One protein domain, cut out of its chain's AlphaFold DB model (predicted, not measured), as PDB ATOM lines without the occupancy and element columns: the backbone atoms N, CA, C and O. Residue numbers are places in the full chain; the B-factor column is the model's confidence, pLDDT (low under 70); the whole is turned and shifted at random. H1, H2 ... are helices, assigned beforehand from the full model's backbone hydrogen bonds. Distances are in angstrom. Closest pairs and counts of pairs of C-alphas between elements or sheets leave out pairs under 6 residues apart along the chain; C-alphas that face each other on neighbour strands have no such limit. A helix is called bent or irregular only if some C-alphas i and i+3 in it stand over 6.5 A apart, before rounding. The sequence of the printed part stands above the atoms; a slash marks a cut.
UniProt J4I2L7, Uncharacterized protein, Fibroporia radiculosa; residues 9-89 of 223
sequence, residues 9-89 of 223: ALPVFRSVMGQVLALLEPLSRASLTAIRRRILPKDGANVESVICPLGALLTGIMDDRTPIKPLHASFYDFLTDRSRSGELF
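This is residues 9 to 89 of the 223 residues of an uncharacterized protein of Fibroporia radiculosa (UniProt J4I2L7). One helix, H1, stands in the middle; H3 crosses it on one side, with H2 making a helical hairpin with H3, while H4 and H5 form a corner on another side, H5 packing on H1. A long link, residues 55 to 72, folds back on itself between H3 and H4, and residues 38 to 43 stick out. The printed part has 81 residues with five named helices, H1 to H5 in chain order, and no named strand: all helix, mostly crossed. It is compact, with a radius of gyration of the C-alphas of 12.1 A, and spans 33 by 25 by 23 A.

H1, residues 9 to 22, runs 19.9 A from C-alpha 9 at (-74.363, 108.782, -105.520). H2, residues 29 to 37, runs 12.3 A; H3, residues 47 to 54, 11.2 A; H4, residues 73 to 79, 10.4 A. H5, residues 82 to 88, runs 8.0 A to C-alpha 88 at (-69.062, 116.670, -101.267) and is irregular: C-alphas 84 and 87 are 9.3 A apart.

H1 touches H3 with residues 12 to 16 alone, about perpendicular at 90 degrees; the closest C-alphas, of Phe 13 and Val 50, are 5.8 A apart. With residues 10 to 14 alone it touches H5, closest at the C-alphas of Arg 14 and Leu 88, 7.0 A. H2 and H3 touch as a hairpin, closest at the C-alphas of Thr 33 and Val 47, 6.3 A, at a steep tilt of 42 degrees, opposite ways. H4 and H5 touch only at the corner, closest at the C-alphas of Leu 79 and Ser 85, 5.7 A. H2 and H4 are apart. Every O i to N i+4 pair is within hydrogen-bond range in H1, H2 and H4; in H3 2 of 4 are, in H5 1 of 3, beside 1 of 4 O i to N i+3 pairs.

The farthest C-alphas, of Arg 65 and Ser 83, are 33.9 A apart. The printed part has no cut; the link from H3 to H4 is long. Residues 41 to 45 have pLDDT under 70.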
ATOM      1  N   ALA A   9     -74.212 108.514-106.956       80.75
ATOM      2  CA  ALA A   9     -74.363 108.782-105.520       80.75
ATOM      3  C   ALA A   9     -74.147 110.261-105.140       80.75
ATOM      4  O   ALA A   9     -74.846 110.802-104.279       80.75
ATOM      5  N   LEU A  10     -73.197 110.944-105.787       86.38
ATOM      6  CA  LEU A  10     -72.844 112.333-105.467       86.38
ATOM      7  C   LEU A  10     -73.940 113.352-105.838       86.38
ATOM      8  O   LEU A  10     -74.237 114.215-105.007       86.38
ATOM      9  N   PRO A  11     -74.575 113.299-107.027       86.62
ATOM     10  CA  PRO A  11     -75.697 114.186-107.346       86.62
ATOM     11  C   PRO A  11     -76.868 114.019-106.372       86.62
ATOM     12  O   PRO A  11     -77.440 115.009-105.908       86.62
ATOM     13  N   VAL A  12     -77.176 112.773-106.005       87.06
ATOM     14  CA  VAL A  12     -78.201 112.423-105.017       87.06
ATOM     15  C   VAL A  12     -77.861 112.999-103.643       87.06
ATOM     16  O   VAL A  12     -78.690 113.696-103.053       87.06
ATOM     17  N   PHE A  13     -76.630 112.789-103.167       90.81
ATOM     18  CA  PHE A  13     -76.137 113.356-101.914       90.81
ATOM     19  C   PHE A  13     -76.292 114.881-101.887       90.81
ATOM     20  O   PHE A  13     -76.923 115.420-100.978       90.81
ATOM     21  N   ARG A  14     -75.780 115.582-102.908       90.19
ATOM     22  CA  ARG A  14     -75.850 117.050-102.996       90.19
ATOM     23  C   ARG A  14     -77.295 117.541-103.049       90.19
ATOM     24  O   ARG A  14     -77.623 118.543-102.428       90.19
ATOM     25  N   SER A  15     -78.173 116.825-103.746       88.88
ATOM     26  CA  SER A  15     -79.597 117.159-103.814       88.88
ATOM     27  C   SER A  15     -80.302 117.019-102.461       88.88
ATOM     28  O   SER A  15     -81.115 117.873-102.109       88.88
ATOM     29  N   VAL A  16     -80.038 115.949-101.703       90.50
ATOM     30  CA  VAL A  16     -80.654 115.731-100.381       90.50
ATOM     31  C   VAL A  16     -80.072 116.696 -99.356       90.50
ATOM     32  O   VAL A  16     -80.822 117.433 -98.718       90.50
ATOM     33  N   MET A  17     -78.745 116.758 -99.243       92.12
ATOM     34  CA  MET A  17     -78.081 117.634 -98.278       92.12
ATOM     35  C   MET A  17     -78.319 119.110 -98.581       92.12
ATOM     36  O   MET A  17     -78.448 119.901 -97.656       92.12
ATOM     37  N   GLY A  18     -78.451 119.484 -99.853       91.75
ATOM     38  CA  GLY A  18     -78.768 120.853-100.251       91.75
ATOM     39  C   GLY A  18     -80.126 121.313 -99.769       91.75
ATOM     40  O   GLY A  18     -80.257 122.430 -99.276       91.75
ATOM     41  N   GLN A  19     -81.121 120.430 -99.812       90.75
ATOM     42  CA  GLN A  19     -82.411 120.728 -99.210       90.75
ATOM     43  C   GLN A  19     -82.320 120.802 -97.693       90.75
ATOM     44  O   GLN A  19     -82.800 121.783 -97.144       90.75
ATOM     45  N   VAL A  20     -81.668 119.837 -97.029       92.31
ATOM     46  CA  VAL A  20     -81.482 119.855 -95.563       92.31
ATOM     47  C   VAL A  20     -80.836 121.163 -95.101       92.31
ATOM     48  O   VAL A  20     -81.296 121.760 -94.133       92.31
ATOM     49  N   LEU A  21     -79.815 121.636 -95.818       92.12
ATOM     50  CA  LEU A  21     -79.122 122.897 -95.539       92.12
ATOM     51  C   LEU A  21     -79.981 124.137 -95.808       92.12
ATOM     52  O   LEU A  21     -79.795 125.155 -95.150       92.12
ATOM     53  N   ALA A  22     -80.893 124.071 -96.778       93.75
ATOM     54  CA  ALA A  22     -81.772 125.179 -97.134       93.75
ATOM     55  C   ALA A  22     -83.042 125.258 -96.264       93.75
ATOM     56  O   ALA A  22     -83.765 126.252 -96.356       93.75
ATOM     57  N   LEU A  23     -83.330 124.239 -95.441       94.75
ATOM     58  CA  LEU A  23     -84.460 124.254 -94.514       94.75
ATOM     59  C   LEU A  23     -84.273 125.327 -93.434       94.75
ATOM     60  O   LEU A  23     -83.225 125.411 -92.797       94.75
ATOM     61  N   LEU A  24     -85.324 126.105 -93.178       94.44
ATOM     62  CA  LEU A  24     -85.336 127.104 -92.100       94.44
ATOM     63  C   LEU A  24     -85.646 126.493 -90.737       94.44
ATOM     64  O   LEU A  24     -85.182 126.972 -89.707       94.44
ATOM     65  N   GLU A  25     -86.418 125.414 -90.755       94.88
ATOM     66  CA  GLU A  25     -86.686 124.562 -89.609       94.88
ATOM     67  C   GLU A  25     -86.417 123.112 -90.020       94.88
ATOM     68  O   GLU A  25     -86.898 122.677 -91.069       94.88
ATOM     69  N   PRO A  26     -85.634 122.354 -89.235       94.38
ATOM     70  CA  PRO A  26     -85.327 120.969 -89.561       94.38
ATOM     71  C   PRO A  26     -86.589 120.116 -89.701       94.38
ATOM     72  O   PRO A  26     -87.484 120.180 -88.858       94.38
ATOM     73  N   LEU A  27     -86.616 119.266 -90.726       95.06
ATOM     74  CA  LEU A  27     -87.699 118.319 -90.987       95.06
ATOM     75  C   LEU A  27     -87.251 116.887 -90.728       95.06
ATOM     76  O   LEU A  27     -86.064 116.564 -90.806       95.06
ATOM     77  N   SER A  28     -88.211 116.019 -90.423       94.88
ATOM     78  CA  SER A  28     -87.955 114.588 -90.297       94.88
ATOM     79  C   SER A  28     -87.711 113.936 -91.655       94.88
ATOM     80  O   SER A  28     -88.008 114.508 -92.709       94.88
ATOM     81  N   ARG A  29     -87.208 112.697 -91.636       92.12
ATOM     82  CA  ARG A  29     -87.032 111.894 -92.854       92.12
ATOM     83  C   ARG A  29     -88.340 111.736 -93.632       92.12
ATOM     84  O   ARG A  29     -88.322 111.891 -94.856       92.12
ATOM     85  N   ALA A  30     -89.461 111.492 -92.950       92.56
ATOM     86  CA  ALA A  30     -90.763 111.362 -93.601       92.56
ATOM     87  C   ALA A  30     -91.195 112.662 -94.290       92.56
ATOM     88  O   ALA A  30     -91.490 112.637 -95.485       92.56
ATOM     89  N   SER A  31     -91.156 113.799 -93.590       94.44
ATOM     90  CA  SER A  31     -91.592 115.079 -94.161       94.44
ATOM     91  C   SER A  31     -90.660 115.574 -95.265       94.44
ATOM     92  O   SER A  31     -91.127 116.047 -96.300       94.44
ATOM     93  N   LEU A  32     -89.342 115.385 -95.128       92.62
ATOM     94  CA  LEU A  32     -88.397 115.686 -96.206       92.62
ATOM     95  C   LEU A  32     -88.668 114.817 -97.444       92.62
ATOM     96  O   LEU A  32     -88.648 115.311 -98.571       92.62
ATOM     97  N   THR A  33     -88.976 113.533 -97.247       92.00
ATOM     98  CA  THR A  33     -89.358 112.626 -98.339       92.00
ATOM     99  C   THR A  33     -90.669 113.064 -98.998       92.00
ATOM    100  O   THR A  33     -90.756 113.066-100.228       92.00
ATOM    101  N   ALA A  34     -91.668 113.480 -98.214       92.31
ATOM    102  CA  ALA A  34     -92.948 113.977 -98.717       92.31
ATOM    103  C   ALA A  34     -92.775 115.234 -99.588       92.31
ATOM    104  O   ALA A  34     -93.258 115.264-100.721       92.31
ATOM    105  N   ILE A  35     -91.998 116.218 -99.120       92.38
ATOM    106  CA  ILE A  35     -91.659 117.434 -99.879       92.38
ATOM    107  C   ILE A  35     -90.922 117.078-101.178       92.38
ATOM    108  O   ILE A  35     -91.287 117.552-102.255       92.38
ATOM    109  N   ARG A  36     -89.913 116.197-101.121       89.94
ATOM    110  CA  ARG A  36     -89.113 115.807-102.300       89.94
ATOM    111  C   ARG A  36     -89.933 115.162-103.408       89.94
ATOM    112  O   ARG A  36     -89.711 115.463-104.585       89.94
ATOM    113  N   ARG A  37     -90.897 114.311-103.052       90.00
ATOM    114  CA  ARG A  37     -91.775 113.629-104.019       90.00
ATOM    115  C   ARG A  37     -92.576 114.601-104.887       90.00
ATOM    116  O   ARG A  37     -92.926 114.243-106.007       90.00
ATOM    117  N   ARG A  38     -92.810 115.840-104.433       89.50
ATOM    118  CA  ARG A  38     -93.521 116.867-105.215       89.50
ATOM    119  C   ARG A  38     -92.722 117.403-106.408       89.50
ATOM    120  O   ARG A  38     -93.304 118.019-107.301       89.50
ATOM    121  N   ILE A  39     -91.404 117.198-106.445       82.88
ATOM    122  CA  ILE A  39     -90.527 117.705-107.521       82.88
ATOM    123  C   ILE A  39     -89.879 116.581-108.311       82.88
ATOM    124  O   ILE A  39     -89.639 116.745-109.504       82.88
ATOM    125  N   LEU A  40     -89.636 115.435-107.676       76.31
ATOM    126  CA  LEU A  40     -88.986 114.282-108.294       76.31
ATOM    127  C   LEU A  40     -89.903 113.050-108.183       76.31
ATOM    128  O   LEU A  40     -89.698 112.221-107.296       76.31
ATOM    129  N   PRO A  41     -90.931 112.915-109.049       59.62
ATOM    130  CA  PRO A  41     -91.958 111.884-108.896       59.62
ATOM    131  C   PRO A  41     -91.512 110.479-109.325       59.62
ATOM    132  O   PRO A  41     -92.179 109.516-108.960       59.62
ATOM    133  N   LYS A  42     -90.447 110.349-110.136       51.81
ATOM    134  CA  LYS A  42     -90.107 109.083-110.818       51.81
ATOM    135  C   LYS A  42     -88.870 108.345-110.302       51.81
ATOM    136  O   LYS A  42     -88.881 107.130-110.360       51.81
ATOM    137  N   ASP A  43     -87.900 109.033-109.709       49.19
ATOM    138  CA  ASP A  43     -86.656 108.424-109.204       49.19
ATOM    139  C   ASP A  43     -86.212 109.130-107.922       49.19
ATOM    140  O   ASP A  43     -85.099 109.643-107.815       49.19
ATOM    141  N   GLY A  44     -87.139 109.278-106.971       53.66
ATOM    142  CA  GLY A  44     -86.911 110.016-105.734       53.66
ATOM    143  C   GLY A  44     -85.758 109.410-104.945       53.66
ATOM    144  O   GLY A  44     -85.984 108.518-104.135       53.66
ATOM    145  N   ALA A  45     -84.547 109.911-105.197       60.28
ATOM    146  CA  ALA A  45     -83.333 109.693-104.433       60.28
ATOM    147  C   ALA A  45     -83.690 109.455-102.967       60.28
ATOM    148  O   ALA A  45     -84.203 110.370-102.308       60.28
ATOM    149  N   ASN A  46     -83.512 108.213-102.510       75.88
ATOM    150  CA  ASN A  46     -84.003 107.798-101.211       75.88
ATOM    151  C   ASN A  46     -83.304 108.654-100.148       75.88
ATOM    152  O   ASN A  46     -82.091 108.576 -99.979       75.88
ATOM    153  N   VAL A  47     -84.060 109.503 -99.442       86.38
ATOM    154  CA  VAL A  47     -83.513 110.335 -98.357       86.38
ATOM    155  C   VAL A  47     -82.752 109.451 -97.368       86.38
ATOM    156  O   VAL A  47     -81.682 109.819 -96.898       86.38
ATOM    157  N   GLU A  48     -83.251 108.241 -97.128       87.38
ATOM    158  CA  GLU A  48     -82.624 107.239 -96.274       87.38
ATOM    159  C   GLU A  48     -81.234 106.819 -96.762       87.38
ATOM    160  O   GLU A  48     -80.305 106.756 -95.961       87.38
ATOM    161  N   SER A  49     -81.046 106.614 -98.073       87.62
ATOM    162  CA  SER A  49     -79.753 106.175 -98.613       87.62
ATOM    163  C   SER A  49     -78.659 107.232 -98.466       87.62
ATOM    164  O   SER A  49     -77.482 106.893 -98.516       87.62
ATOM    165  N   VAL A  50     -79.032 108.503 -98.281       90.31
ATOM    166  CA  VAL A  50     -78.089 109.598 -98.007       90.31
ATOM    167  C   VAL A  50     -77.920 109.831 -96.508       90.31
ATOM    168  O   VAL A  50     -76.800 110.011 -96.041       90.31
ATOM    169  N   ILE A  51     -79.012 109.842 -95.745       89.88
ATOM    170  CA  ILE A  51     -79.006 110.277 -94.345       89.88
ATOM    171  C   ILE A  51     -78.528 109.171 -93.394       89.88
ATOM    172  O   ILE A  51     -77.765 109.462 -92.474       89.88
ATOM    173  N   CYS A  52     -78.910 107.908 -93.611       88.62
ATOM    174  CA  CYS A  52     -78.547 106.812 -92.704       88.62
ATOM    175  C   CYS A  52     -77.032 106.552 -92.617       88.62
ATOM    176  O   CYS A  52     -76.536 106.393 -91.500       88.62
ATOM    177  N   PRO A  53     -76.255 106.585 -93.721       90.56
ATOM    178  CA  PRO A  53     -74.795 106.471 -93.644       90.56
ATOM    179  C   PRO A  53     -74.119 107.598 -92.848       90.56
ATOM    180  O   PRO A  53     -73.007 107.428 -92.354       90.56
ATOM    181  N   LEU A  54     -74.785 108.748 -92.691       90.50
ATOM    182  CA  LEU A  54     -74.268 109.922 -91.984       90.50
ATOM    183  C   LEU A  54     -74.628 109.916 -90.493       90.50
ATOM    184  O   LEU A  54     -74.595 110.961 -89.847       90.50
ATOM    185  N   GLY A  55     -74.952 108.757 -89.917       89.06
ATOM    186  CA  GLY A  55     -75.429 108.668 -88.538       89.06
ATOM    187  C   GLY A  55     -74.450 109.115 -87.452       89.06
ATOM    188  O   GLY A  55     -74.865 109.474 -86.357       89.06
ATOM    189  N   ALA A  56     -73.152 109.163 -87.762       91.00
ATOM    190  CA  ALA A  56     -72.143 109.759 -86.883       91.00
ATOM    191  C   ALA A  56     -72.122 111.301 -86.926       91.00
ATOM    192  O   ALA A  56     -71.419 111.926 -86.137       91.00
ATOM    193  N   LEU A  57     -72.853 111.914 -87.863       92.81
ATOM    194  CA  LEU A  57     -72.876 113.357 -88.130       92.81
ATOM    195  C   LEU A  57     -74.274 113.964 -87.972       92.81
ATOM    196  O   LEU A  57     -74.381 115.174 -87.777       92.81
ATOM    197  N   LEU A  58     -75.328 113.150 -88.052       92.50
ATOM    198  CA  LEU A  58     -76.724 113.574 -88.030       92.50
ATOM    199  C   LEU A  58     -77.508 112.885 -86.905       92.50
ATOM    200  O   LEU A  58     -77.327 111.705 -86.619       92.50
ATOM    201  N   THR A  59     -78.441 113.622 -86.310       91.88
ATOM    202  CA  THR A  59     -79.522 113.096 -85.465       91.88
ATOM    203  C   THR A  59     -80.791 112.884 -86.297       91.88
ATOM    204  O   THR A  59     -80.857 113.326 -87.442       91.88
ATOM    205  N   GLY A  60     -81.797 112.197 -85.740       88.62
ATOM    206  CA  GLY A  60     -83.075 111.965 -86.431       88.62
ATOM    207  C   GLY A  60     -83.009 110.943 -87.571       88.62
ATOM    208  O   GLY A  60     -83.871 110.936 -88.440       88.62
ATOM    209  N   ILE A  61     -81.981 110.085 -87.585       87.44
ATOM    210  CA  ILE A  61     -81.808 109.034 -88.604       87.44
ATOM    211  C   ILE A  61     -82.564 107.737 -88.269       87.44
ATOM    212  O   ILE A  61     -82.790 106.917 -89.151       87.44
ATOM    213  N   MET A  62     -82.877 107.522 -86.984       83.75
ATOM    214  CA  MET A  62     -83.373 106.239 -86.462       83.75
ATOM    215  C   MET A  62     -84.894 106.107 -86.540       83.75
ATOM    216  O   MET A  62     -85.414 104.998 -86.469       83.75
ATOM    217  N   ASP A  63     -85.609 107.223 -86.663       86.38
ATOM    218  CA  ASP A  63     -87.062 107.245 -86.757       86.38
ATOM    219  C   ASP A  63     -87.528 108.268 -87.800       86.38
ATOM    220  O   ASP A  63     -86.786 109.148 -88.234       86.38
ATOM    221  N   ASP A  64     -88.775 108.120 -88.235       87.25
ATOM    222  CA  ASP A  64     -89.344 108.900 -89.334       87.25
ATOM    223  C   ASP A  64     -89.909 110.266 -88.935       87.25
ATOM    224  O   ASP A  64     -90.319 111.042 -89.801       87.25
ATOM    225  N   ARG A  65     -89.952 110.581 -87.639       89.19
ATOM    226  CA  ARG A  65     -90.649 111.748 -87.081       89.19
ATOM    227  C   ARG A  65     -89.710 112.740 -86.402       89.19
ATOM    228  O   ARG A  65     -90.040 113.919 -86.324       89.19
ATOM    229  N   THR A  66     -88.536 112.304 -85.969       93.06
ATOM    230  CA  THR A  66     -87.512 113.167 -85.392       93.06
ATOM    231  C   THR A  66     -86.845 113.978 -86.501       93.06
ATOM    232  O   THR A  66     -86.408 113.411 -87.506       93.06
ATOM    233  N   PRO A  67     -86.744 115.310 -86.351       94.38
ATOM    234  CA  PRO A  67     -86.081 116.144 -87.338       94.38
ATOM    235  C   PRO A  67     -84.606 115.789 -87.542       94.38
ATOM    236  O   PRO A  67     -83.865 115.606 -86.575       94.38
ATOM    237  N   ILE A  68     -84.175 115.773 -88.801       93.00
ATOM    238  CA  ILE A  68     -82.782 115.544 -89.180       93.00
ATOM    239  C   ILE A  68     -81.982 116.806 -88.866       93.00
ATOM    240  O   ILE A  68     -82.251 117.871 -89.421       93.00
ATOM    241  N   LYS A  69     -80.984 116.698 -87.987       91.69
ATOM    242  CA  LYS A  69     -80.115 117.828 -87.614       91.69
ATOM    243  C   LYS A  69     -78.656 117.400 -87.555       91.69
ATOM    244  O   LYS A  69     -78.392 116.296 -87.079       91.69
ATOM    245  N   PRO A  70     -77.702 118.258 -87.947       90.81
ATOM    246  CA  PRO A  70     -76.295 117.992 -87.712       90.81
ATOM    247  C   PRO A  70     -76.013 117.939 -86.211       90.81
ATOM    248  O   PRO A  70     -76.565 118.715 -85.431       90.81
ATOM    249  N   LEU A  71     -75.115 117.045 -85.812       90.31
ATOM    250  CA  LEU A  71     -74.598 116.974 -84.446       90.31
ATOM    251  C   LEU A  71     -73.733 118.191 -84.101       90.31
ATOM    252  O   LEU A  71     -73.626 118.559 -82.935       90.31
ATOM    253  N   HIS A  72     -73.120 118.821 -85.107       90.62
ATOM    254  CA  HIS A  72     -72.279 119.996 -84.921       90.62
ATOM    255  C   HIS A  72     -72.354 120.948 -86.123       90.62
ATOM    256  O   HIS A  72     -72.370 120.505 -87.273       90.62
ATOM    257  N   ALA A  73     -72.338 122.261 -85.863       86.69
ATOM    258  CA  ALA A  73     -72.435 123.303 -86.894       86.69
ATOM    259  C   ALA A  73     -71.330 123.204 -87.963       86.69
ATOM    260  O   ALA A  73     -71.582 123.446 -89.140       86.69
ATOM    261  N   SER A  74     -70.136 122.730 -87.584       90.00
ATOM    262  CA  SER A  74     -69.014 122.548 -88.518       90.00
ATOM    263  C   SER A  74     -69.313 121.598 -89.680       90.00
ATOM    264  O   SER A  74     -68.619 121.672 -90.693       90.00
ATOM    265  N   PHE A  75     -70.303 120.705 -89.554       90.81
ATOM    266  CA  PHE A  75     -70.710 119.846 -90.664       90.81
ATOM    267  C   PHE A  75     -71.395 120.656 -91.768       90.81
ATOM    268  O   PHE A  75     -71.109 120.456 -92.946       90.81
ATOM    269  N   TYR A  76     -72.231 121.626 -91.394       88.94
ATOM    270  CA  TYR A  76     -72.806 122.568 -92.348       88.94
ATOM    271  C   TYR A  76     -71.724 123.446 -92.976       88.94
ATOM    272  O   TYR A  76     -71.670 123.531 -94.202       88.94
ATOM    273  N   ASP A  77     -70.808 123.996 -92.174       89.31
ATOM    274  CA  ASP A  77     -69.690 124.808 -92.684       89.31
ATOM    275  C   ASP A  77     -68.782 124.022 -93.638       89.31
ATOM    276  O   ASP A  77     -68.205 124.573 -94.570       89.31
ATOM    277  N   PHE A  78     -68.616 122.720 -93.399       92.75
ATOM    278  CA  PHE A  78     -67.855 121.850 -94.285       92.75
ATOM    279  C   PHE A  78     -68.545 121.711 -95.647       92.75
ATOM    280  O   PHE A  78     -67.904 121.915 -96.674       92.75
ATOM    281  N   LEU A  79     -69.847 121.406 -95.669       93.06
ATOM    282  CA  LEU A  79     -70.605 121.161 -96.904       93.06
ATOM    283  C   LEU A  79     -70.842 122.418 -97.756       93.06
ATOM    284  O   LEU A  79     -71.087 122.300 -98.961       93.06
ATOM    285  N   THR A  80     -70.760 123.602 -97.148       90.69
ATOM    286  CA  THR A  80     -70.910 124.904 -97.817       90.69
ATOM    287  C   THR A  80     -69.578 125.544 -98.221       90.69
ATOM    288  O   THR A  80     -69.580 126.561 -98.911       90.69
ATOM    289  N   ASP A  81     -68.439 124.929 -97.887       91.50
ATOM    290  CA  ASP A  81     -67.109 125.374 -98.307       91.50
ATOM    291  C   ASP A  81     -66.499 124.388 -99.311       91.50
ATOM    292  O   ASP A  81     -66.064 123.287 -98.958       91.50
ATOM    293  N   ARG A  82     -66.424 124.801-100.583       92.38
ATOM    294  CA  ARG A  82     -65.866 123.983-101.672       92.38
ATOM    295  C   ARG A  82     -64.404 123.600-101.440       92.38
ATOM    296  O   ARG A  82     -64.005 122.512-101.850       92.38
ATOM    297  N   SER A  83     -63.612 124.465-100.806       93.31
ATOM    298  CA  SER A  83     -62.192 124.197-100.549       93.31
ATOM    299  C   SER A  83     -61.997 123.074 -99.530       93.31
ATOM    300  O   SER A  83     -61.023 122.329 -99.612       93.31
ATOM    301  N   ARG A  84     -62.955 122.920 -98.607       92.00
ATOM    302  CA  ARG A  84     -62.935 121.902 -97.554       92.00
ATOM    303  C   ARG A  84     -63.615 120.606 -97.981       92.00
ATOM    304  O   ARG A  84     -63.100 119.536 -97.677       92.00
ATOM    305  N   SER A  85     -64.752 120.692 -98.672       91.31
ATOM    306  CA  SER A  85     -65.584 119.524 -99.005       91.31
ATOM    307  C   SER A  85     -65.288 118.875-100.352       91.31
ATOM    308  O   SER A  85     -65.695 117.732-100.564       91.31
ATOM    309  N   GLY A  86     -64.579 119.552-101.263       92.38
ATOM    310  CA  GLY A  86     -64.209 118.996-102.564       92.38
ATOM    311  C   GLY A  86     -65.427 118.489-103.342       92.38
ATOM    312  O   GLY A  86     -66.303 119.263-103.730       92.38
ATOM    313  N   GLU A  87     -65.501 117.178-103.564       89.81
ATOM    314  CA  GLU A  87     -66.621 116.538-104.263       89.81
ATOM    315  C   GLU A  87     -67.925 116.518-103.450       89.81
ATOM    316  O   GLU A  87     -69.007 116.485-104.035       89.81
ATOM    317  N   LEU A  88     -67.870 116.620-102.122       90.44
ATOM    318  CA  LEU A  88     -69.062 116.670-101.267       90.44
ATOM    319  C   LEU A  88     -69.690 118.065-101.198       90.44
ATOM    320  O   LEU A  88     -70.727 118.237-100.562       90.44
ATOM    321  N   PHE A  89     -69.091 119.058-101.858       92.94
ATOM    322  CA  PHE A  89     -69.622 120.411-101.898       92.94
ATOM    323  C   PHE A  89     -71.045 120.434-102.463       92.94
ATOM    324  O   PHE A  89     -71.300 119.955-103.573       92.94
TER     325      PHE A  89